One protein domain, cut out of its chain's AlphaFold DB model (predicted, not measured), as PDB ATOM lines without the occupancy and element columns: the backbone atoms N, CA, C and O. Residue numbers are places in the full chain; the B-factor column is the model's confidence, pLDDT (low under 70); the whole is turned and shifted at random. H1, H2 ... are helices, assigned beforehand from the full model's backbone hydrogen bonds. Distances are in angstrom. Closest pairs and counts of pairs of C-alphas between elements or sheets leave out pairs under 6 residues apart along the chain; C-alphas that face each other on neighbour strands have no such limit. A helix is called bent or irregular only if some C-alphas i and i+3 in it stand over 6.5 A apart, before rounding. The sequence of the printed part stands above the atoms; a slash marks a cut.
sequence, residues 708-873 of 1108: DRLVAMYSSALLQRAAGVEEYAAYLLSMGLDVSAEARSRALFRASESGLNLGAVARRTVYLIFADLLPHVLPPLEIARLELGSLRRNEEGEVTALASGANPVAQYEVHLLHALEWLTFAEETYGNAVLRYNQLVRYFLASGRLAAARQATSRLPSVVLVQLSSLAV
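Overview. This is residues 708 to 873 of the 1108 residues of the protein "Nuclear pore complex protein" of Tilletia controversa (dwarf bunt fungus) (UniProt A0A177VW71). From the first residue on, three helices, H1 to H3, make a triangular cluster at one end of an elongated body; H4, H7 and H8 form an up-and-down bundle in its middle, with H9 folded back along H8. At the other end H5, H6 and the long loop 789 to 800 make a loose arm, and H10 projects sideways beyond H8. The printed part has 166 residues, with ten named helices in order H1 to H10 and no named strand: the class is all helix. It is only just loose, close to compact, with a radius of gyration of the C-alphas of 18.6 A; the spans are 66 by 39 by 26 A.

Along the chain. Find C-alpha 708 at (58.533, 42.151, 24.151), where H1 begins, running to residue 716. H2 is residues 721 to 734, 20.1 A long, and H3 residues 741 to 753, 18.6 A. H4, residues 758 to 776, is 28.9 A long with a kink of 26 degrees near residue 770; it is only just irregular, with C-alphas 772 and 775 7.0 A apart. H5 is residues 781 to 788, H6 residues 801 to 804, and H7 residues 811 to 823, 19.9 A. H8, residues 827 to 846, starts at (40.770, 55.464, 24.184) and spans 29.2 A, with a kink of 27 degrees near residue 834; it is irregular, with C-alphas 828 and 831 7.5 A apart. H9 is residues 850 to 857; H10, residues 862 to 871, ends at (29.887, 62.618, 21.535).

Arrangement. Look first at the bundle, helices side by side, each running against the one before. H4 and H7 touch, closest at C-alphas 766 and 819, 5.4 A, opposite ways at a shallow tilt of 23 degrees. H7 and H8 are a hairpin, closest at C-alphas 823 and 829, 5.0 A. H8 and H9 are another, closest at C-alphas 841 and 853, 5.3 A. H2 touches H4, closest at C-alphas 729 and 765, 4.8 A, at a steep tilt of 56 degrees. H1 and H2 are a hairpin, closest at C-alphas 715 and 724, 4.4 A. H3 touches H1 with residues 747 to 751 alone, closest at C-alphas 712 and 751, 5.2 A. H5, H6 and H10 touch no helix; H5 and H10 are near H8. Every O i to N i+4 pair is within hydrogen-bond range in H1, H2, H5, H9 and H10; H3 has 7 of 9, H4 13 of 15, H7 6 of 9 and H8 14 of 16, while H6 is too short for such a pair.

Size, cuts and confidence. The C-alphas of Leu 719 and Glu 795, the two farthest apart, are 67.3 A apart. The printed part has no cut, and the link from H5 to H6 is long. Confidence is under 70 at residues 736 to 738, 776 to 809 and 865 to 873.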
ATOM      1  N   ASP A 708      59.302  41.080  24.807       81.06
ATOM      2  CA  ASP A 708      58.533  42.151  24.151       81.06
ATOM      3  C   ASP A 708      59.133  43.549  24.422       81.06
ATOM      4  O   ASP A 708      59.096  44.433  23.562       81.06
ATOM      5  N   ARG A 709      59.738  43.728  25.611       85.44
ATOM      6  CA  ARG A 709      60.469  44.937  26.038       85.44
ATOM      7  C   ARG A 709      61.638  45.257  25.103       85.44
ATOM      8  O   ARG A 709      61.830  46.419  24.759       85.44
ATOM      9  N   LEU A 710      62.416  44.252  24.698       84.19
ATOM     10  CA  LEU A 710      63.567  44.452  23.814       84.19
ATOM     11  C   LEU A 710      63.105  44.895  22.427       84.19
ATOM     12  O   LEU A 710      63.618  45.874  21.892       84.19
ATOM     13  N   VAL A 711      62.107  44.207  21.869       85.38
ATOM     14  CA  VAL A 711      61.575  44.527  20.538       85.38
ATOM     15  C   VAL A 711      60.997  45.945  20.508       85.38
ATOM     16  O   VAL A 711      61.300  46.695  19.585       85.38
ATOM     17  N   ALA A 712      60.264  46.359  21.547       85.12
ATOM     18  CA  ALA A 712      59.737  47.722  21.658       85.12
ATOM     19  C   ALA A 712      60.853  48.783  21.720       85.12
ATOM     20  O   ALA A 712      60.799  49.781  20.999       85.12
ATOM     21  N   MET A 713      61.893  48.537  22.521       86.31
ATOM     22  CA  MET A 713      63.025  49.450  22.697       86.31
ATOM     23  C   MET A 713      63.865  49.623  21.421       86.31
ATOM     24  O   MET A 713      64.247  50.741  21.081       86.31
ATOM     25  N   TYR A 714      64.166  48.546  20.687       86.81
ATOM     26  CA  TYR A 714      64.928  48.678  19.438       86.81
ATOM     27  C   TYR A 714      64.076  49.248  18.295       86.81
ATOM     28  O   TYR A 714      64.608  49.994  17.473       86.81
ATOM     29  N   SER A 715      62.760  48.993  18.277       85.50
ATOM     30  CA  SER A 715      61.833  49.652  17.345       85.50
ATOM     31  C   SER A 715      61.735  51.164  17.577       85.50
ATOM     32  O   SER A 715      61.644  51.913  16.606       85.50
ATOM     33  N   SER A 716      61.799  51.645  18.828       85.62
ATOM     34  CA  SER A 716      61.811  53.090  19.116       85.62
ATOM     35  C   SER A 716      63.160  53.771  18.850       85.62
ATOM     36  O   SER A 716      63.208  54.988  18.684       85.62
ATOM     37  N   ALA A 717      64.247  52.997  18.737       84.25
ATOM     38  CA  ALA A 717      65.587  53.486  18.403       84.25
ATOM     39  C   ALA A 717      65.842  53.685  16.887       84.25
ATOM     40  O   ALA A 717      66.937  54.109  16.495       84.25
ATOM     41  N   LEU A 718      64.860  53.380  16.028       84.44
ATOM     42  CA  LEU A 718      64.890  53.701  14.595       84.44
ATOM     43  C   LEU A 718      64.695  55.207  14.368       84.44
ATOM     44  O   LEU A 718      63.895  55.848  15.048       84.44
ATOM     45  N   LEU A 719      65.405  55.780  13.388       79.38
ATOM     46  CA  LEU A 719      65.348  57.227  13.139       79.38
ATOM     47  C   LEU A 719      63.972  57.655  12.602       79.38
ATOM     48  O   LEU A 719      63.429  58.693  12.984       79.38
ATOM     49  N   GLN A 720      63.384  56.835  11.730       80.31
ATOM     50  CA  GLN A 720      62.021  57.022  11.244       80.31
ATOM     51  C   GLN A 720      61.010  56.368  12.194       80.31
ATOM     52  O   GLN A 720      60.832  55.151  12.178       80.31
ATOM     53  N   ARG A 721      60.272  57.183  12.964       79.12
ATOM     54  CA  ARG A 721      59.215  56.702  13.882       79.12
ATOM     55  C   ARG A 721      58.175  55.811  13.193       79.12
ATOM     56  O   ARG A 721      57.765  54.815  13.777       79.12
ATOM     57  N   ALA A 722      57.805  56.122  11.948       78.94
ATOM     58  CA  ALA A 722      56.909  55.289  11.142       78.94
ATOM     59  C   ALA A 722      57.479  53.874  10.914       78.94
ATOM     60  O   ALA A 722      56.781  52.895  11.139       78.94
ATOM     61  N   ALA A 723      58.770  53.744  10.584       81.25
ATOM     62  CA  ALA A 723      59.420  52.437  10.443       81.25
ATOM     63  C   ALA A 723      59.507  51.668  11.780       81.25
ATOM     64  O   ALA A 723      59.451  50.439  11.787       81.25
ATOM     65  N   GLY A 724      59.603  52.380  12.909       83.12
ATOM     66  CA  GLY A 724      59.473  51.804  14.253       83.12
ATOM     67  C   GLY A 724      58.086  51.222  14.528       83.12
ATOM     68  O   GLY A 724      57.980  50.104  15.031       83.12
ATOM     69  N   VAL A 725      57.032  51.949  14.144       86.00
ATOM     70  CA  VAL A 725      55.638  51.484  14.219       86.00
ATOM     71  C   VAL A 725      55.419  50.258  13.328       86.00
ATOM     72  O   VAL A 725      54.861  49.276  13.804       86.00
ATOM     73  N   GLU A 726      55.918  50.269  12.090       86.12
ATOM     74  CA  GLU A 726      55.824  49.145  11.143       86.12
ATOM     75  C   GLU A 726      56.469  47.861  11.675       86.12
ATOM     76  O   GLU A 726      55.841  46.804  11.731       86.12
ATOM     77  N   GLU A 727      57.726  47.935  12.115       84.69
ATOM     78  CA  GLU A 727      58.442  46.752  12.596       84.69
ATOM     79  C   GLU A 727      57.929  46.291  13.973       84.69
ATOM     80  O   GLU A 727      57.983  45.099  14.282       84.69
ATOM     81  N   TYR A 728      57.383  47.183  14.806       87.25
ATOM     82  CA  TYR A 728      56.696  46.747  16.024       87.25
ATOM     83  C   TYR A 728      55.331  46.111  15.720       87.25
ATOM     84  O   TYR A 728      55.003  45.069  16.285       87.25
ATOM     85  N   ALA A 729      54.572  46.648  14.763       86.38
ATOM     86  CA  ALA A 729      53.330  46.039  14.298       86.38
ATOM     87  C   ALA A 729      53.579  44.637  13.717       86.38
ATOM     88  O   ALA A 729      52.936  43.679  14.140       86.38
ATOM     89  N   ALA A 730      54.587  44.475  12.853       84.75
ATOM     90  CA  ALA A 730      54.988  43.176  12.307       84.75
ATOM     91  C   ALA A 730      55.436  42.163  13.382       84.75
ATOM     92  O   ALA A 730      55.283  40.956  13.198       84.75
ATOM     93  N   TYR A 731      55.962  42.624  14.524       85.06
ATOM     94  CA  TYR A 731      56.193  41.757  15.684       85.06
ATOM     95  C   TYR A 731      54.880  41.308  16.336       85.06
ATOM     96  O   TYR A 731      54.711  40.115  16.587       85.06
ATOM     97  N   LEU A 732      53.932  42.221  16.557       85.19
ATOM     98  CA  LEU A 732      52.632  41.879  17.139       85.19
ATOM     99  C   LEU A 732      51.828  40.914  16.243       85.19
ATOM    100  O   LEU A 732      51.129  40.060  16.780       85.19
ATOM    101  N   LEU A 733      51.995  40.963  14.910       83.56
ATOM    102  CA  LEU A 733      51.465  39.947  13.977       83.56
ATOM    103  C   LEU A 733      52.091  38.559  14.180       83.56
ATOM    104  O   LEU A 733      51.415  37.544  14.044       83.56
ATOM    105  N   SER A 734      53.389  38.504  14.500       81.62
ATOM    106  CA  SER A 734      54.096  37.239  14.745       81.62
ATOM    107  C   SER A 734      53.722  36.575  16.078       81.62
ATOM    108  O   SER A 734      54.067  35.414  16.305       81.62
ATOM    109  N   MET A 735      52.986  37.273  16.951       75.06
ATOM    110  CA  MET A 735      52.404  36.672  18.148       75.06
ATOM    111  C   MET A 735      51.167  35.853  17.770       75.06
ATOM    112  O   MET A 735      50.147  36.390  17.348       75.06
ATOM    113  N   GLY A 736      51.274  34.532  17.926       64.69
ATOM    114  CA  GLY A 736      50.250  33.585  17.494       64.69
ATOM    115  C   GLY A 736      48.871  33.767  18.143       64.69
ATOM    116  O   GLY A 736      48.712  34.369  19.206       64.69
ATOM    117  N   LEU A 737      47.869  33.163  17.504       65.69
ATOM    118  CA  LEU A 737      46.458  33.199  17.908       65.69
ATOM    119  C   LEU A 737      46.190  32.721  19.347       65.69
ATOM    120  O   LEU A 737      45.261  33.210  19.983       65.69
ATOM    121  N   ASP A 738      47.023  31.822  19.876       67.19
ATOM    122  CA  ASP A 738      46.859  31.223  21.209       67.19
ATOM    123  C   ASP A 738      47.240  32.162  22.377       67.19
ATOM    124  O   ASP A 738      47.084  31.812  23.550       67.19
ATOM    125  N   VAL A 739      47.766  33.358  22.088       75.62
ATOM    126  CA  VAL A 739      48.169  34.345  23.102       75.62
ATOM    127  C   VAL A 739      46.931  34.923  23.808       75.62
ATOM    128  O   VAL A 739      45.907  35.196  23.183       75.62
ATOM    129  N   SER A 740      46.998  35.134  25.128       81.31
ATOM    130  CA  SER A 740      45.871  35.705  25.881       81.31
ATOM    131  C   SER A 740      45.692  37.207  25.623       81.31
ATOM    132  O   SER A 740      46.655  37.924  25.342       81.31
ATOM    133  N   ALA A 741      44.468  37.718  25.791       77.38
ATOM    134  CA  ALA A 741      44.185  39.152  25.659       77.38
ATOM    135  C   ALA A 741      45.025  40.013  26.630       77.38
ATOM    136  O   ALA A 741      45.497  41.080  26.256       77.38
ATOM    137  N   GLU A 742      45.306  39.515  27.842       82.06
ATOM    138  CA  GLU A 742      46.201  40.162  28.820       82.06
ATOM    139  C   GLU A 742      47.678  40.187  28.391       82.06
ATOM    140  O   GLU A 742      48.455  41.028  28.846       82.06
ATOM    141  N   ALA A 743      48.107  39.229  27.567       81.88
ATOM    142  CA  ALA A 743      49.448  39.218  26.998       81.88
ATOM    143  C   ALA A 743      49.540  40.165  25.794       81.88
ATOM    144  O   ALA A 743      50.498  40.933  25.723       81.88
ATOM    145  N   ARG A 744      48.511  40.200  24.931       84.19
ATOM    146  CA  ARG A 744      48.374  41.219  23.875       84.19
ATOM    147  C   ARG A 744      48.392  42.635  24.452       84.19
ATOM    148  O   ARG A 744      49.212  43.443  24.028       84.19
ATOM    149  N   SER A 745      47.567  42.928  25.459       83.88
ATOM    150  CA  SER A 745      47.513  44.268  26.056       83.88
ATOM    151  C   SER A 745      48.848  44.672  26.687       83.88
ATOM    152  O   SER A 745      49.336  45.768  26.419       83.88
ATOM    153  N   ARG A 746      49.511  43.779  27.442       85.25
ATOM    154  CA  ARG A 746      50.865  44.035  27.969       85.25
ATOM    155  C   ARG A 746      51.879  44.334  26.869       85.25
ATOM    156  O   ARG A 746      52.635  45.289  27.029       85.25
ATOM    157  N   ALA A 747      51.897  43.559  25.785       84.25
ATOM    158  CA  ALA A 747      52.788  43.815  24.657       84.25
ATOM    159  C   ALA A 747      52.513  45.201  24.046       84.25
ATOM    160  O   ALA A 747      53.444  45.979  23.869       84.25
ATOM    161  N   LEU A 748      51.243  45.578  23.843       84.69
ATOM    162  CA  LEU A 748      50.904  46.919  23.358       84.69
ATOM    163  C   LEU A 748      51.412  48.019  24.313       84.69
ATOM    164  O   LEU A 748      52.078  48.955  23.872       84.69
ATOM    165  N   PHE A 749      51.199  47.884  25.628       84.62
ATOM    166  CA  PHE A 749      51.686  48.869  26.603       84.62
ATOM    167  C   PHE A 749      53.223  48.990  26.637       84.62
ATOM    168  O   PHE A 749      53.718  50.108  26.809       84.62
ATOM    169  N   ARG A 750      53.998  47.921  26.373       84.00
ATOM    170  CA  ARG A 750      55.473  48.013  26.235       84.00
ATOM    171  C   ARG A 750      55.922  48.971  25.126       84.00
ATOM    172  O   ARG A 750      57.002  49.554  25.242       84.00
ATOM    173  N   ALA A 751      55.111  49.171  24.083       83.06
ATOM    174  CA  ALA A 751      55.384  50.168  23.049       83.06
ATOM    175  C   ALA A 751      55.409  51.588  23.644       83.06
ATOM    176  O   ALA A 751      56.372  52.326  23.429       83.06
ATOM    177  N   SER A 752      54.403  51.933  24.459       81.81
ATOM    178  CA  SER A 752      54.319  53.242  25.127       81.81
ATOM    179  C   SER A 752      55.450  53.478  26.132       81.81
ATOM    180  O   SER A 752      56.060  54.543  26.111       81.81
ATOM    181  N   GLU A 753      55.816  52.468  26.934       83.25
ATOM    182  CA  GLU A 753      56.979  52.534  27.840       83.25
ATOM    183  C   GLU A 753      58.293  52.827  27.095       83.25
ATOM    184  O   GLU A 753      59.199  53.446  27.647       83.25
ATOM    185  N   SER A 754      58.390  52.390  25.836       78.75
ATOM    186  CA  SER A 754      59.570  52.563  24.978       78.75
ATOM    187  C   SER A 754      59.534  53.846  24.136       78.75
ATOM    188  O   SER A 754      60.473  54.097  23.382       78.75
ATOM    189  N   GLY A 755      58.472  54.658  24.238       78.56
ATOM    190  CA  GLY A 755      58.308  55.916  23.499       78.56
ATOM    191  C   GLY A 755      57.677  55.799  22.102       78.56
ATOM    192  O   GLY A 755      57.735  56.759  21.334       78.56
ATOM    193  N   LEU A 756      57.074  54.657  21.751       84.00
ATOM    194  CA  LEU A 756      56.258  54.514  20.535       84.00
ATOM    195  C   LEU A 756      54.819  54.987  20.795       84.00
ATOM    196  O   LEU A 756      54.281  54.806  21.886       84.00
ATOM    197  N   ASN A 757      54.170  55.566  19.779       83.31
ATOM    198  CA  ASN A 757      52.765  55.959  19.883       83.31
ATOM    199  C   ASN A 757      51.864  54.707  19.885       83.31
ATOM    200  O   ASN A 757      51.853  53.936  18.922       83.31
ATOM    201  N   LEU A 758      51.115  54.532  20.978       82.25
ATOM    202  CA  LEU A 758      50.254  53.376  21.238       82.25
ATOM    203  C   LEU A 758      49.168  53.213  20.160       82.25
ATOM    204  O   LEU A 758      49.000  52.123  19.611       82.25
ATOM    205  N   GLY A 759      48.475  54.306  19.825       79.25
ATOM    206  CA  GLY A 759      47.399  54.311  18.838       79.25
ATOM    207  C   GLY A 759      47.882  54.022  17.417       79.25
ATOM    208  O   GLY A 759      47.252  53.245  16.708       79.25
ATOM    209  N   ALA A 760      49.030  54.568  17.008       81.38
ATOM    210  CA  ALA A 760      49.624  54.314  15.694       81.38
ATOM    211  C   ALA A 760      50.041  52.842  15.524       81.38
ATOM    212  O   ALA A 760      49.785  52.249  14.478       81.38
ATOM    213  N   VAL A 761      50.621  52.231  16.566       84.62
ATOM    214  CA  VAL A 761      50.924  50.790  16.590       84.62
ATOM    215  C   VAL A 761      49.648  49.959  16.446       84.62
ATOM    216  O   VAL A 761      49.602  49.084  15.585       84.62
ATOM    217  N   ALA A 762      48.613  50.247  17.239       85.12
ATOM    218  CA  ALA A 762      47.356  49.501  17.203       85.12
ATOM    219  C   ALA A 762      46.580  49.681  15.883       85.12
ATOM    220  O   ALA A 762      46.024  48.715  15.365       85.12
ATOM    221  N   ARG A 763      46.575  50.883  15.285       84.25
ATOM    222  CA  ARG A 763      46.018  51.094  13.936       84.25
ATOM    223  C   ARG A 763      46.786  50.285  12.895       84.25
ATOM    224  O   ARG A 763      46.166  49.597  12.083       84.25
ATOM    225  N   ARG A 764      48.126  50.311  12.932       85.25
ATOM    226  CA  ARG A 764      48.943  49.640  11.913       85.25
ATOM    227  C   ARG A 764      48.893  48.115  12.002       85.25
ATOM    228  O   ARG A 764      48.838  47.475  10.955       85.25
ATOM    229  N   THR A 765      48.853  47.520  13.198       86.38
ATOM    230  CA  THR A 765      48.644  46.063  13.326       86.38
ATOM    231  C   THR A 765      47.330  45.635  12.694       86.38
ATOM    232  O   THR A 765      47.315  44.693  11.907       86.38
ATOM    233  N   VAL A 766      46.235  46.339  12.993       86.06
ATOM    234  CA  VAL A 766      44.915  45.993  12.457       86.06
ATOM    235  C   VAL A 766      44.840  46.209  10.953       86.06
ATOM    236  O   VAL A 766      44.328  45.333  10.261       86.06
ATOM    237  N   TYR A 767      45.414  47.295  10.428       85.25
ATOM    238  CA  TYR A 767      45.522  47.499   8.982       85.25
ATOM    239  C   TYR A 767      46.203  46.309   8.294       85.25
ATOM    240  O   TYR A 767      45.668  45.775   7.326       85.25
ATOM    241  N   LEU A 768      47.361  45.860   8.801       84.81
ATOM    242  CA  LEU A 768      48.109  44.755   8.194       84.81
ATOM    243  C   LEU A 768      47.329  43.430   8.244       84.81
ATOM    244  O   LEU A 768      47.342  42.689   7.265       84.81
ATOM    245  N   ILE A 769      46.601  43.161   9.335       84.56
ATOM    246  CA  ILE A 769      45.715  41.988   9.445       84.56
ATOM    247  C   ILE A 769      44.579  42.048   8.415       84.56
ATOM    248  O   ILE A 769      44.289  41.057   7.743       84.56
ATOM    249  N   PHE A 770      43.917  43.199   8.294       81.75
ATOM    250  CA  PHE A 770      42.786  43.365   7.382       81.75
ATOM    251  C   PHE A 770      43.240  43.306   5.918       81.75
ATOM    252  O   PHE A 770      42.576  42.665   5.110       81.75
ATOM    253  N   ALA A 771      44.381  43.910   5.578       81.69
ATOM    254  CA  ALA A 771      44.929  43.892   4.223       81.69
ATOM    255  C   ALA A 771      45.291  42.475   3.736       81.69
ATOM    256  O   ALA A 771      45.115  42.184   2.555       81.69
ATOM    257  N   ASP A 772      45.759  41.596   4.630       81.12
ATOM    258  CA  ASP A 772      46.109  40.205   4.307       81.12
ATOM    259  C   ASP A 772      44.868  39.293   4.218       81.12
ATOM    260  O   ASP A 772      44.750  38.474   3.311       81.12
ATOM    261  N   LEU A 773      43.896  39.446   5.130       77.06
ATOM    262  CA  LEU A 773      42.778  38.496   5.256       77.06
ATOM    263  C   LEU A 773      41.481  38.899   4.535       77.06
ATOM    264  O   LEU A 773      40.730  38.016   4.112       77.06
ATOM    265  N   LEU A 774      41.185  40.195   4.391       72.25
ATOM    266  CA  LEU A 774      39.915  40.668   3.819       72.25
ATOM    267  C   LEU A 774      39.746  40.361   2.310       72.25
ATOM    268  O   LEU A 774      38.643  39.962   1.925       72.25
ATOM    269  N   PRO A 775      40.780  40.463   1.440       70.44
ATOM    270  CA  PRO A 775      40.620  40.254  -0.007       70.44
ATOM    271  C   PRO A 775      40.223  38.831  -0.436       70.44
ATOM    272  O   PRO A 775      39.916  38.604  -1.606       70.44
ATOM    273  N   HIS A 776      40.262  37.850   0.468       60.59
ATOM    274  CA  HIS A 776      40.179  36.434   0.109       60.59
ATOM    275  C   HIS A 776      38.773  35.809   0.165       60.59
ATOM    276  O   HIS A 776      38.643  34.629  -0.168       60.59
ATOM    277  N   VAL A 777      37.731  36.526   0.619       56.06
ATOM    278  CA  VAL A 777      36.543  35.843   1.182       56.06
ATOM    279  C   VAL A 777      35.178  36.546   0.976       56.06
ATOM    280  O   VAL A 777      34.326  36.509   1.859       56.06
ATOM    281  N   LEU A 778      34.888  37.136  -0.190       59.72
ATOM    282  CA  LEU A 778      33.493  37.465  -0.557       59.72
ATOM    283  C   LEU A 778      32.888  36.370  -1.460       59.72
ATOM    284  O   LEU A 778      33.042  36.432  -2.681       59.72
ATOM    285  N   PRO A 779      32.194  35.352  -0.905       60.66
ATOM    286  CA  PRO A 779      31.556  34.318  -1.715       60.66
ATOM    287  C   PRO A 779      30.350  34.869  -2.507       60.66
ATOM    288  O   PRO A 779      29.745  35.876  -2.114       60.66
ATOM    289  N   PRO A 780      29.926  34.195  -3.592       60.22
ATOM    290  CA  PRO A 780      28.653  34.460  -4.263       60.22
ATOM    291  C   PRO A 780      27.453  34.463  -3.302       60.22
ATOM    292  O   PRO A 780      27.419  33.703  -2.333       60.22
ATOM    293  N   LEU A 781      26.439  35.284  -3.603       58.41
ATOM    294  CA  LEU A 781      25.197  35.424  -2.820       58.41
ATOM    295  C   LEU A 781      24.509  34.082  -2.514       58.41
ATOM    296  O   LEU A 781      23.979  33.888  -1.424       58.41
ATOM    297  N   GLU A 782      24.524  33.149  -3.465       54.12
ATOM    298  CA  GLU A 782      23.916  31.821  -3.314       54.12
ATOM    299  C   GLU A 782      24.659  30.952  -2.293       54.12
ATOM    300  O   GLU A 782      24.024  30.279  -1.484       54.12
ATOM    301  N   ILE A 783      25.994  31.019  -2.269       59.50
ATOM    302  CA  ILE A 783      26.818  30.293  -1.294       59.50
ATOM    303  C   ILE A 783      26.608  30.883   0.105       59.50
ATOM    304  O   ILE A 783      26.382  30.132   1.048       59.50
ATOM    305  N   ALA A 784      26.553  32.214   0.230       58.31
ATOM    306  CA  ALA A 784      26.232  32.880   1.496       58.31
ATOM    307  C   ALA A 784      24.838  32.496   2.041       58.31
ATOM    308  O   ALA A 784      24.681  32.320   3.245       58.31
ATOM    309  N   ARG A 785      23.830  32.304   1.174       64.25
ATOM    310  CA  ARG A 785      22.499  31.797   1.578       64.25
ATOM    311  C   ARG A 785      22.543  30.340   2.051       64.25
ATOM    312  O   ARG A 785      21.873  30.002   3.022       64.25
ATOM    313  N   LEU A 786      23.322  29.488   1.382       61.47
ATOM    314  CA  LEU A 786      23.517  28.089   1.779       61.47
ATOM    315  C   LEU A 786      24.278  27.963   3.113       61.47
ATOM    316  O   LEU A 786      23.949  27.084   3.904       61.47
ATOM    317  N   GLU A 787      25.253  28.843   3.376       58.03
ATOM    318  CA  GLU A 787      25.992  28.909   4.651       58.03
ATOM    319  C   GLU A 787      25.161  29.511   5.798       58.03
ATOM    320  O   GLU A 787      25.262  29.029   6.929       58.03
ATOM    321  N   LEU A 788      24.320  30.517   5.513       65.00
ATOM    322  CA  LEU A 788      23.365  31.091   6.468       65.00
ATOM    323  C   LEU A 788      22.344  30.031   6.912       65.00
ATOM    324  O   LEU A 788      22.123  29.856   8.105       65.00
ATOM    325  N   GLY A 789      21.756  29.291   5.967       59.69
ATOM    326  CA  GLY A 789      20.624  28.400   6.238       59.69
ATOM    327  C   GLY A 789      19.327  29.175   6.506       59.69
ATOM    328  O   GLY A 789      19.282  30.394   6.366       59.69
ATOM    329  N   SER A 790      18.250  28.473   6.877       60.69
ATOM    330  CA  SER A 790      16.987  29.128   7.255       60.69
ATOM    331  C   SER A 790      16.794  29.152   8.768       60.69
ATOM    332  O   SER A 790      17.131  28.182   9.451       60.69
ATOM    333  N   LEU A 791      16.195  30.233   9.277       58.97
ATOM    334  CA  LEU A 791      15.806  30.385  10.689       58.97
ATOM    335  C   LEU A 791      14.726  29.374  11.134       58.97
ATOM    336  O   LEU A 791      14.512  29.178  12.329       58.97
ATOM    337  N   ARG A 792      14.053  28.730  10.174       59.94
ATOM    338  CA  ARG A 792      12.934  27.801  10.385       59.94
ATOM    339  C   ARG A 792      13.392  26.386  10.746       59.94
ATOM    340  O   ARG A 792      14.448  25.919  10.329       59.94
ATOM    341  N   ARG A 793      12.518  25.667  11.451       53.28
ATOM    342  CA  ARG A 793      12.627  24.225  11.716       53.28
ATOM    343  C   ARG A 793      12.392  23.434  10.421       53.28
ATOM    344  O   ARG A 793      11.459  23.748   9.685       53.28
ATOM    345  N   ASN A 794      13.193  22.402  10.159       51.69
ATOM    346  CA  ASN A 794      12.975  21.527   8.998       51.69
ATOM    347  C   ASN A 794      11.734  20.633   9.200       51.69
ATOM    348  O   ASN A 794      11.320  20.393  10.336       51.69
ATOM    349  N   GLU A 795      11.188  20.066   8.114       44.34
ATOM    350  CA  GLU A 795      10.017  19.157   8.142       44.34
ATOM    351  C   GLU A 795      10.206  17.926   9.058       44.34
ATOM    352  O   GLU A 795       9.236  17.326   9.516       44.34
ATOM    353  N   GLU A 796      11.456  17.571   9.369       43.62
ATOM    354  CA  GLU A 796      11.840  16.458  10.247       43.62
ATOM    355  C   GLU A 796      11.932  16.852  11.741       43.62
ATOM    356  O   GLU A 796      12.245  16.023  12.595       43.62
ATOM    357  N   GLY A 797      11.643  18.112  12.091       45.62
ATOM    358  CA  GLY A 797      11.610  18.611  13.471       45.62
ATOM    359  C   GLY A 797      12.973  18.962  14.078       45.62
ATOM    360  O   GLY A 797      13.017  19.510  15.189       45.62
ATOM    361  N   GLU A 798      14.072  18.707  13.362       42.53
ATOM    362  CA  GLU A 798      15.403  19.185  13.734       42.53
ATOM    363  C   GLU A 798      15.507  20.714  13.624       42.53
ATOM    364  O   GLU A 798      14.963  21.357  12.720       42.53
ATOM    365  N   VAL A 799      16.205  21.291  14.600       47.22
ATOM    366  CA  VAL A 799      16.512  22.717  14.685       47.22
ATOM    367  C   VAL A 799      17.736  22.980  13.807       47.22
ATOM    368  O   VAL A 799      18.791  22.389  14.030       47.22
ATOM    369  N   THR A 800      17.593  23.836  12.797       50.06
ATOM    370  CA  THR A 800      18.663  24.175  11.848       50.06
ATOM    371  C   THR A 800      19.816  24.931  12.519       50.06
ATOM    372  O   THR A 800      19.675  25.524  13.591       50.06
ATOM    373  N   ALA A 801      20.988  24.916  11.872       45.53
ATOM    374  CA  ALA A 801      22.268  25.332  12.457       45.53
ATOM    375  C   ALA A 801      22.292  26.753  13.066       45.53
ATOM    376  O   ALA A 801      23.049  26.984  14.014       45.53
ATOM    377  N   LEU A 802      21.446  27.676  12.585       49.59
ATOM    378  CA  LEU A 802      21.308  29.041  13.117       49.59
ATOM    379  C   LEU A 802      20.813  29.084  14.564       49.59
ATOM    380  O   LEU A 802      21.370  29.818  15.376       49.59
ATOM    381  N   ALA A 803      19.809  28.276  14.903       44.56
ATOM    382  CA  ALA A 803      19.231  28.239  16.246       44.56
ATOM    383  C   ALA A 803      20.027  27.344  17.224       44.56
ATOM    384  O   ALA A 803      19.676  27.242  18.396       44.56
ATOM    385  N   SER A 804      21.130  26.736  16.765       45.31
ATOM    386  CA  SER A 804      22.108  26.040  17.615       45.31
ATOM    387  C   SER A 804      23.495  26.707  17.634       45.31
ATOM    388  O   SER A 804      24.396  26.180  18.289       45.31
ATOM    389  N   GLY A 805      23.706  27.815  16.906       49.75
ATOM    390  CA  GLY A 805      25.012  28.488  16.802       49.75
ATOM    391  C   GLY A 805      26.145  27.581  16.296       49.75
ATOM    392  O   GLY A 805      27.295  27.754  16.690       49.75
ATOM    393  N   ALA A 806      25.815  26.562  15.495       44.41
ATOM    394  CA  ALA A 806      26.637  25.356  15.363       44.41
ATOM    395  C   ALA A 806      27.753  25.417  14.302       44.41
ATOM    396  O   ALA A 806      28.584  24.510  14.260       44.41
ATOM    397  N   ASN A 807      27.800  26.458  13.462       59.62
ATOM    398  CA  ASN A 807      28.899  26.643  12.509       59.62
ATOM    399  C   ASN A 807      30.149  27.138  13.264       59.62
ATOM    400  O   ASN A 807      30.120  28.245  13.807       59.62
ATOM    401  N   PRO A 808      31.242  26.350  13.333       64.81
ATOM    402  CA  PRO A 808      32.438  26.748  14.063       64.81
ATOM    403  C   PRO A 808      33.136  27.907  13.348       64.81
ATOM    404  O   PRO A 808      33.434  27.816  12.159       64.81
ATOM    405  N   VAL A 809      33.433  28.969  14.098       68.75
ATOM    406  CA  VAL A 809      34.177  30.137  13.606       68.75
ATOM    407  C   VAL A 809      35.560  29.685  13.120       68.75
ATOM    408  O   VAL A 809      36.315  29.045  13.858       68.75
ATOM    409  N   ALA A 810      35.883  29.981  11.865       73.19
ATOM    410  CA  ALA A 810      37.117  29.547  11.229       73.19
ATOM    411  C   ALA A 810      38.328  30.337  11.755       73.19
ATOM    412  O   ALA A 810      38.223  31.485  12.180       73.19
ATOM    413  N   GLN A 811      39.521  29.735  11.703       73.06
ATOM    414  CA  GLN A 811      40.727  30.287  12.345       73.06
ATOM    415  C   GLN A 811      41.108  31.701  11.864       73.06
ATOM    416  O   GLN A 811      41.588  32.506  12.659       73.06
ATOM    417  N   TYR A 812      40.859  32.028  10.592       75.12
ATOM    418  CA  TYR A 812      41.096  33.369  10.047       75.12
ATOM    419  C   TYR A 812      40.067  34.399  10.541       75.12
ATOM    420  O   TYR A 812      40.411  35.558  10.758       75.12
ATOM    421  N   GLU A 813      38.827  33.984  10.805       77.31
ATOM    422  CA  GLU A 813      37.805  34.844  11.412       77.31
ATOM    423  C   GLU A 813      38.153  35.143  12.868       77.31
ATOM    424  O   GLU A 813      38.076  36.289  13.295       77.31
ATOM    425  N   VAL A 814      38.631  34.139  13.615       81.88
ATOM    426  CA  VAL A 814      39.164  34.332  14.974       81.88
ATOM    427  C   VAL A 814      40.337  35.324  14.970       81.88
ATOM    428  O   VAL A 814      40.449  36.136  15.887       81.88
ATOM    429  N   HIS A 815      41.173  35.328  13.925       80.88
ATOM    430  CA  HIS A 815      42.246  36.316  13.767       80.88
ATOM    431  C   HIS A 815      41.715  37.739  13.528       80.88
ATOM    432  O   HIS A 815      42.142  38.664  14.215       80.88
ATOM    433  N   LEU A 816      40.735  37.911  12.634       82.25
ATOM    434  CA  LEU A 816      40.047  39.192  12.412       82.25
ATOM    435  C   LEU A 816      39.343  39.704  13.685       82.25
ATOM    436  O   LEU A 816      39.407  40.888  14.006       82.25
ATOM    437  N   LEU A 817      38.724  38.811  14.458       83.12
ATOM    438  CA  LEU A 817      38.069  39.145  15.725       83.12
ATOM    439  C   LEU A 817      39.073  39.561  16.811       83.12
ATOM    440  O   LEU A 817      38.826  40.521  17.539       83.12
ATOM    441  N   HIS A 818      40.229  38.897  16.900       84.69
ATOM    442  CA  HIS A 818      41.320  39.339  17.774       84.69
ATOM    443  C   HIS A 818      42.005  40.619  17.282       84.69
ATOM    444  O   HIS A 818      42.599  41.323  18.097       84.69
ATOM    445  N   ALA A 819      41.894  40.966  15.996       84.81
ATOM    446  CA  ALA A 819      42.393  42.239  15.495       84.81
ATOM    447  C   ALA A 819      41.648  43.423  16.135       84.81
ATOM    448  O   ALA A 819      42.292  44.374  16.571       84.81
ATOM    449  N   LEU A 820      40.320  43.333  16.295       84.19
ATOM    450  CA  LEU A 820      39.529  44.365  16.985       84.19
ATOM    451  C   LEU A 820      40.018  44.627  18.416       84.19
ATOM    452  O   LEU A 820      40.048  45.781  18.842       84.19
ATOM    453  N   GLU A 821      40.452  43.591  19.146       85.38
ATOM    454  CA  GLU A 821      40.916  43.733  20.534       85.38
ATOM    455  C   GLU A 821      42.065  44.747  20.660       85.38
ATOM    456  O   GLU A 821      42.078  45.524  21.615       85.38
ATOM    457  N   TRP A 822      42.972  44.821  19.674       85.00
ATOM    458  CA  TRP A 822      44.079  45.789  19.668       85.00
ATOM    459  C   TRP A 822      43.611  47.244  19.764       85.00
ATOM    460  O   TRP A 822      44.268  48.046  20.426       85.00
ATOM    461  N   LEU A 823      42.473  47.575  19.148       83.88
ATOM    462  CA  LEU A 823      41.903  48.928  19.144       83.88
ATOM    463  C   LEU A 823      41.048  49.212  20.391       83.88
ATOM    464  O   LEU A 823      40.756  50.371  20.680       83.88
ATOM    465  N   THR A 824      40.678  48.179  21.158       83.62
ATOM    466  CA  THR A 824      39.908  48.316  22.413       83.62
ATOM    467  C   THR A 824      40.772  48.593  23.646       83.62
ATOM    468  O   THR A 824      40.233  48.844  24.720       83.62
ATOM    469  N   PHE A 825      42.105  48.561  23.525       81.75
ATOM    470  CA  PHE A 825      43.014  48.781  24.658       81.75
ATOM    471  C   PHE A 825      43.349  50.257  24.934       81.75
ATOM    472  O   PHE A 825      43.922  50.548  25.986       81.75
ATOM    473  N   ALA A 826      43.021  51.180  24.023       77.62
ATOM    474  CA  ALA A 826      43.335  52.602  24.152       77.62
ATOM    475  C   ALA A 826      42.159  53.484  23.715       77.62
ATOM    476  O   ALA A 826      41.567  53.259  22.661       77.62
ATOM    477  N   GLU A 827      41.869  54.534  24.488       74.12
ATOM    478  CA  GLU A 827      40.770  55.464  24.184       74.12
ATOM    479  C   GLU A 827      40.987  56.198  22.849       74.12
ATOM    480  O   GLU A 827      40.040  56.430  22.101       74.12
ATOM    481  N   GLU A 828      42.252  56.452  22.489       73.94
ATOM    482  CA  GLU A 828      42.653  57.031  21.200       73.94
ATOM    483  C   GLU A 828      42.273  56.165  19.980       73.94
ATOM    484  O   GLU A 828      42.269  56.644  18.846       73.94
ATOM    485  N   THR A 829      41.976  54.876  20.166       79.75
ATOM    486  CA  THR A 829      41.659  53.958  19.061       79.75
ATOM    487  C   THR A 829      40.202  53.519  19.009       79.75
ATOM    488  O   THR A 829      39.832  52.823  18.067       79.75
ATOM    489  N   TYR A 830      39.347  53.975  19.929       80.19
ATOM    490  CA  TYR A 830      37.932  53.584  19.984       80.19
ATOM    491  C   TYR A 830      37.130  53.951  18.725       80.19
ATOM    492  O   TYR A 830      36.299  53.158  18.285       80.19
ATOM    493  N   GLY A 831      37.414  55.093  18.092       73.19
ATOM    494  CA  GLY A 831      36.791  55.457  16.814       73.19
ATOM    495  C   GLY A 831      37.141  54.467  15.690       73.19
ATOM    496  O   GLY A 831      36.256  53.916  15.036       73.19
ATOM    497  N   ASN A 832      38.432  54.142  15.545       77.94
ATOM    498  CA  ASN A 832      38.910  53.109  14.613       77.94
ATOM    499  C   ASN A 832      38.340  51.722  14.943       77.94
ATOM    500  O   ASN A 832      38.052  50.949  14.031       77.94
ATOM    501  N   ALA A 833      38.179  51.397  16.232       83.38
ATOM    502  CA  ALA A 833      37.603  50.131  16.674       83.38
ATOM    503  C   ALA A 833      36.184  49.952  16.124       83.38
ATOM    504  O   ALA A 833      35.861  48.868  15.644       83.38
ATOM    505  N   VAL A 834      35.368  51.013  16.129       81.12
ATOM    506  CA  VAL A 834      34.012  50.982  15.565       81.12
ATOM    507  C   VAL A 834      34.006  50.928  14.040       81.12
ATOM    508  O   VAL A 834      33.286  50.099  13.493       81.12
ATOM    509  N   LEU A 835      34.856  51.694  13.352       81.44
ATOM    510  CA  LEU A 835      34.975  51.612  11.888       81.44
ATOM    511  C   LEU A 835      35.343  50.188  11.432       81.44
ATOM    512  O   LEU A 835      34.706  49.622  10.541       81.44
ATOM    513  N   ARG A 836      36.335  49.564  12.086       85.00
ATOM    514  CA  ARG A 836      36.761  48.186  11.790       85.00
ATOM    515  C   ARG A 836      35.748  47.135  12.253       85.00
ATOM    516  O   ARG A 836      35.610  46.109  11.589       85.00
ATOM    517  N   TYR A 837      35.016  47.380  13.340       87.50
ATOM    518  CA  TYR A 837      33.905  46.532  13.784       87.50
ATOM    519  C   TYR A 837      32.771  46.525  12.755       87.50
ATOM    520  O   TYR A 837      32.384  45.450  12.304       87.50
ATOM    521  N   ASN A 838      32.308  47.698  12.317       86.06
ATOM    522  CA  ASN A 838      31.282  47.833  11.285       86.06
ATOM    523  C   ASN A 838      31.719  47.153   9.979       86.06
ATOM    524  O   ASN A 838      30.975  46.345   9.429       86.06
ATOM    525  N   GLN A 839      32.966  47.371   9.541       83.88
ATOM    526  CA  GLN A 839      33.542  46.684   8.380       83.88
ATOM    527  C   GLN A 839      33.498  45.148   8.513       83.88
ATOM    528  O   GLN A 839      33.111  44.464   7.567       83.88
ATOM    529  N   LEU A 840      33.841  44.592   9.683       84.56
ATOM    530  CA  LEU A 840      33.758  43.146   9.922       84.56
ATOM    531  C   LEU A 840      32.322  42.631  10.011       84.56
ATOM    532  O   LEU A 840      32.044  41.558   9.481       84.56
ATOM    533  N   VAL A 841      31.407  43.362  10.648       84.50
ATOM    534  CA  VAL A 841      30.002  42.948  10.743       84.50
ATOM    535  C   VAL A 841      29.339  42.972   9.365       84.50
ATOM    536  O   VAL A 841      28.699  41.982   9.013       84.50
ATOM    537  N   ARG A 842      29.581  43.998   8.529       85.38
ATOM    538  CA  ARG A 842      29.147  44.000   7.117       85.38
ATOM    539  C   ARG A 842      29.646  42.763   6.383       85.38
ATOM    540  O   ARG A 842      28.851  42.027   5.804       85.38
ATOM    541  N   TYR A 843      30.943  42.489   6.471       81.19
ATOM    542  CA  TYR A 843      31.579  41.343   5.830       81.19
ATOM    543  C   TYR A 843      31.025  39.982   6.325       81.19
ATOM    544  O   TYR A 843      30.679  39.118   5.510       81.19
ATOM    545  N   PHE A 844      30.868  39.779   7.640       81.06
ATOM    546  CA  PHE A 844      30.336  38.531   8.206       81.06
ATOM    547  C   PHE A 844      28.845  38.337   7.890       81.06
ATOM    548  O   PHE A 844      28.423  37.226   7.571       81.06
ATOM    549  N   LEU A 845      28.033  39.398   7.920       81.12
ATOM    550  CA  LEU A 845      26.611  39.315   7.575       81.12
ATOM    551  C   LEU A 845      26.397  39.137   6.062       81.12
ATOM    552  O   LEU A 845      25.583  38.307   5.663       81.12
ATOM    553  N   ALA A 846      27.170  39.815   5.206       78.06
ATOM    554  CA  ALA A 846      27.104  39.655   3.749       78.06
ATOM    555  C   ALA A 846      27.560  38.260   3.267       78.06
ATOM    556  O   ALA A 846      27.162  37.819   2.179       78.06
ATOM    557  N   SER A 847      28.372  37.559   4.066       74.38
ATOM    558  CA  SER A 847      28.773  36.160   3.856       74.38
ATOM    559  C   SER A 847      27.869  35.133   4.559       74.38
ATOM    560  O   SER A 847      28.043  33.942   4.332       74.38
ATOM    561  N   GLY A 848      26.871  35.561   5.345       71.69
ATOM    562  CA  GLY A 848      25.914  34.672   6.023       71.69
ATOM    563  C   GLY A 848      26.387  34.099   7.368       71.69
ATOM    564  O   GLY A 848      25.742  33.218   7.937       71.69
ATOM    565  N   ARG A 849      27.497  34.587   7.927       75.69
ATOM    566  CA  ARG A 849      28.156  34.005   9.108       75.69
ATOM    567  C   ARG A 849      27.752  34.685  10.409       75.69
ATOM    568  O   ARG A 849      28.538  35.372  11.064       75.69
ATOM    569  N   LEU A 850      26.513  34.425  10.823       76.94
ATOM    570  CA  LEU A 850      25.927  35.019  12.028       76.94
ATOM    571  C   LEU A 850      26.753  34.757  13.307       76.94
ATOM    572  O   LEU A 850      26.850  35.636  14.160       76.94
ATOM    573  N   ALA A 851      27.375  33.580  13.445       76.38
ATOM    574  CA  ALA A 851      28.163  33.225  14.632       76.38
ATOM    575  C   ALA A 851      29.420  34.101  14.807       76.38
ATOM    576  O   ALA A 851      29.694  34.566  15.914       76.38
ATOM    577  N   ALA A 852      30.146  34.378  13.717       79.06
ATOM    578  CA  ALA A 852      31.312  35.260  13.735       79.06
ATOM    579  C   ALA A 852      30.904  36.723  13.991       79.06
ATOM    580  O   ALA A 852      31.523  37.398  14.813       79.06
ATOM    581  N   ALA A 853      29.803  37.179  13.378       82.19
ATOM    582  CA  ALA A 853      29.251  38.515  13.612       82.19
ATOM    583  C   ALA A 853      28.854  38.728  15.089       82.19
ATOM    584  O   ALA A 853      29.278  39.703  15.705       82.19
ATOM    585  N   ARG A 854      28.143  37.768  15.704       79.69
ATOM    586  CA  ARG A 854      27.817  37.798  17.145       79.69
ATOM    587  C   ARG A 854      29.063  37.828  18.029       79.69
ATOM    588  O   ARG A 854      29.087  38.535  19.036       79.69
ATOM    589  N   GLN A 855      30.106  37.083  17.657       81.94
ATOM    590  CA  GLN A 855      31.366  37.098  18.396       81.94
ATOM    591  C   GLN A 855      32.093  38.449  18.278       81.94
ATOM    592  O   GLN A 855      32.751  38.850  19.237       81.94
ATOM    593  N   ALA A 856      31.953  39.180  17.165       83.19
ATOM    594  CA  ALA A 856      32.460  40.551  17.048       83.19
ATOM    595  C   ALA A 856      31.764  41.480  18.052       83.19
ATOM    596  O   ALA A 856      32.432  42.172  18.821       83.19
ATOM    597  N   THR A 857      30.430  41.437  18.109       82.19
ATOM    598  CA  THR A 857      29.632  42.273  19.020       82.19
ATOM    599  C   THR A 857      29.947  41.970  20.483       82.19
ATOM    600  O   THR A 857      30.125  42.892  21.272       82.19
ATOM    601  N   SER A 858      30.142  40.696  20.849       81.44
ATOM    602  CA  SER A 858      30.506  40.317  22.223       81.44
ATOM    603  C   SER A 858      31.920  40.743  22.650       81.44
ATOM    604  O   SER A 858      32.256  40.639  23.829       81.44
ATOM    605  N   ARG A 859      32.787  41.136  21.703       78.06
ATOM    606  CA  ARG A 859      34.176  41.566  21.961       78.06
ATOM    607  C   ARG A 859      34.320  43.080  22.083       78.06
ATOM    608  O   ARG A 859      35.301  43.526  22.673       78.06
ATOM    609  N   LEU A 860      33.374  43.859  21.557       79.31
ATOM    610  CA  LEU A 860      33.384  45.314  21.669       79.31
ATOM    611  C   LEU A 860      32.905  45.732  23.078       79.31
ATOM    612  O   LEU A 860      31.787  45.388  23.464       79.31
ATOM    613  N   PRO A 861      33.700  46.471  23.878       76.94
ATOM    614  CA  PRO A 861      33.252  46.926  25.190       76.94
ATOM    615  C   PRO A 861      32.077  47.901  25.065       76.94
ATOM    616  O   PRO A 861      32.154  48.872  24.312       76.94
ATOM    617  N   SER A 862      31.029  47.727  25.875       71.25
ATOM    618  CA  SER A 862      29.871  48.641  25.905       71.25
ATOM    619  C   SER A 862      30.247  50.099  26.210       71.25
ATOM    620  O   SER A 862      29.552  51.020  25.790       71.25
ATOM    621  N   VAL A 863      31.385  50.317  26.875       70.69
ATOM    622  CA  VAL A 863      31.984  51.640  27.120       70.69
ATOM    623  C   VAL A 863      32.261  52.398  25.813       70.69
ATOM    624  O   VAL A 863      31.967  53.588  25.745       70.69
ATOM    625  N   VAL A 864      32.736  51.711  24.765       70.00
ATOM    626  CA  VAL A 864      33.028  52.308  23.447       70.00
ATOM    627  C   VAL A 864      31.747  52.843  22.801       70.00
ATOM    628  O   VAL A 864      31.715  53.968  22.305       70.00
ATOM    629  N   LEU A 865      30.668  52.058  22.872       66.75
ATOM    630  CA  LEU A 865      29.350  52.430  22.351       66.75
ATOM    631  C   LEU A 865      28.770  53.630  23.118       66.75
ATOM    632  O   LEU A 865      28.314  54.587  22.502       66.75
ATOM    633  N   VAL A 866      28.857  53.631  24.453       67.56
ATOM    634  CA  VAL A 866      28.382  54.747  25.294       67.56
ATOM    635  C   VAL A 866      29.176  56.035  25.043       67.56
ATOM    636  O   VAL A 866      28.578  57.108  24.957       67.56
ATOM    637  N   GLN A 867      30.503  55.956  24.896       63.06
ATOM    638  CA  GLN A 867      31.335  57.130  24.614       63.06
ATOM    639  C   GLN A 867      30.998  57.752  23.253       63.06
ATOM    640  O   GLN A 867      30.832  58.970  23.178       63.06
ATOM    641  N   LEU A 868      30.797  56.947  22.207       59.94
ATOM    642  CA  LEU A 868      30.387  57.453  20.890       59.94
ATOM    643  C   LEU A 868      28.983  58.072  20.915       59.94
ATOM    644  O   LEU A 868      28.814  59.183  20.413       59.94
ATOM    645  N   SER A 869      28.017  57.440  21.588       58.78
ATOM    646  CA  SER A 869      26.682  58.022  21.795       58.78
ATOM    647  C   SER A 869      26.727  59.357  22.551       58.78
ATOM    648  O   SER A 869      25.926  60.245  22.281       58.78
ATOM    649  N   SER A 870      27.674  59.534  23.481       56.34
ATOM    650  CA  SER A 870      27.827  60.786  24.237       56.34
ATOM    651  C   SER A 870      28.473  61.929  23.440       56.34
ATOM    652  O   SER A 870      28.232  63.096  23.746       56.34
ATOM    653  N   LEU A 871      29.260  61.616  22.403       50.69
ATOM    654  CA  LEU A 871      29.887  62.618  21.535       50.69
ATOM    655  C   LEU A 871      28.882  63.254  20.562       50.69
ATOM    656  O   LEU A 871      29.021  64.431  20.241       50.69
ATOM    657  N   ALA A 872      27.841  62.516  20.161       45.59
ATOM    658  CA  ALA A 872      26.794  62.991  19.252       45.59
ATOM    659  C   ALA A 872      25.904  64.115  19.826       45.59
ATOM    660  O   ALA A 872      25.199  64.778  19.074       45.59
ATOM    661  N   VAL A 873      25.925  64.341  21.146       45.81
ATOM    662  CA  VAL A 873      25.058  65.324  21.832       45.81
ATOM    663  C   VAL A 873      25.675  66.734  21.868       45.81
ATOM    664  O   VAL A 873      24.989  67.706  22.175       45.81
TER     665      VAL A 873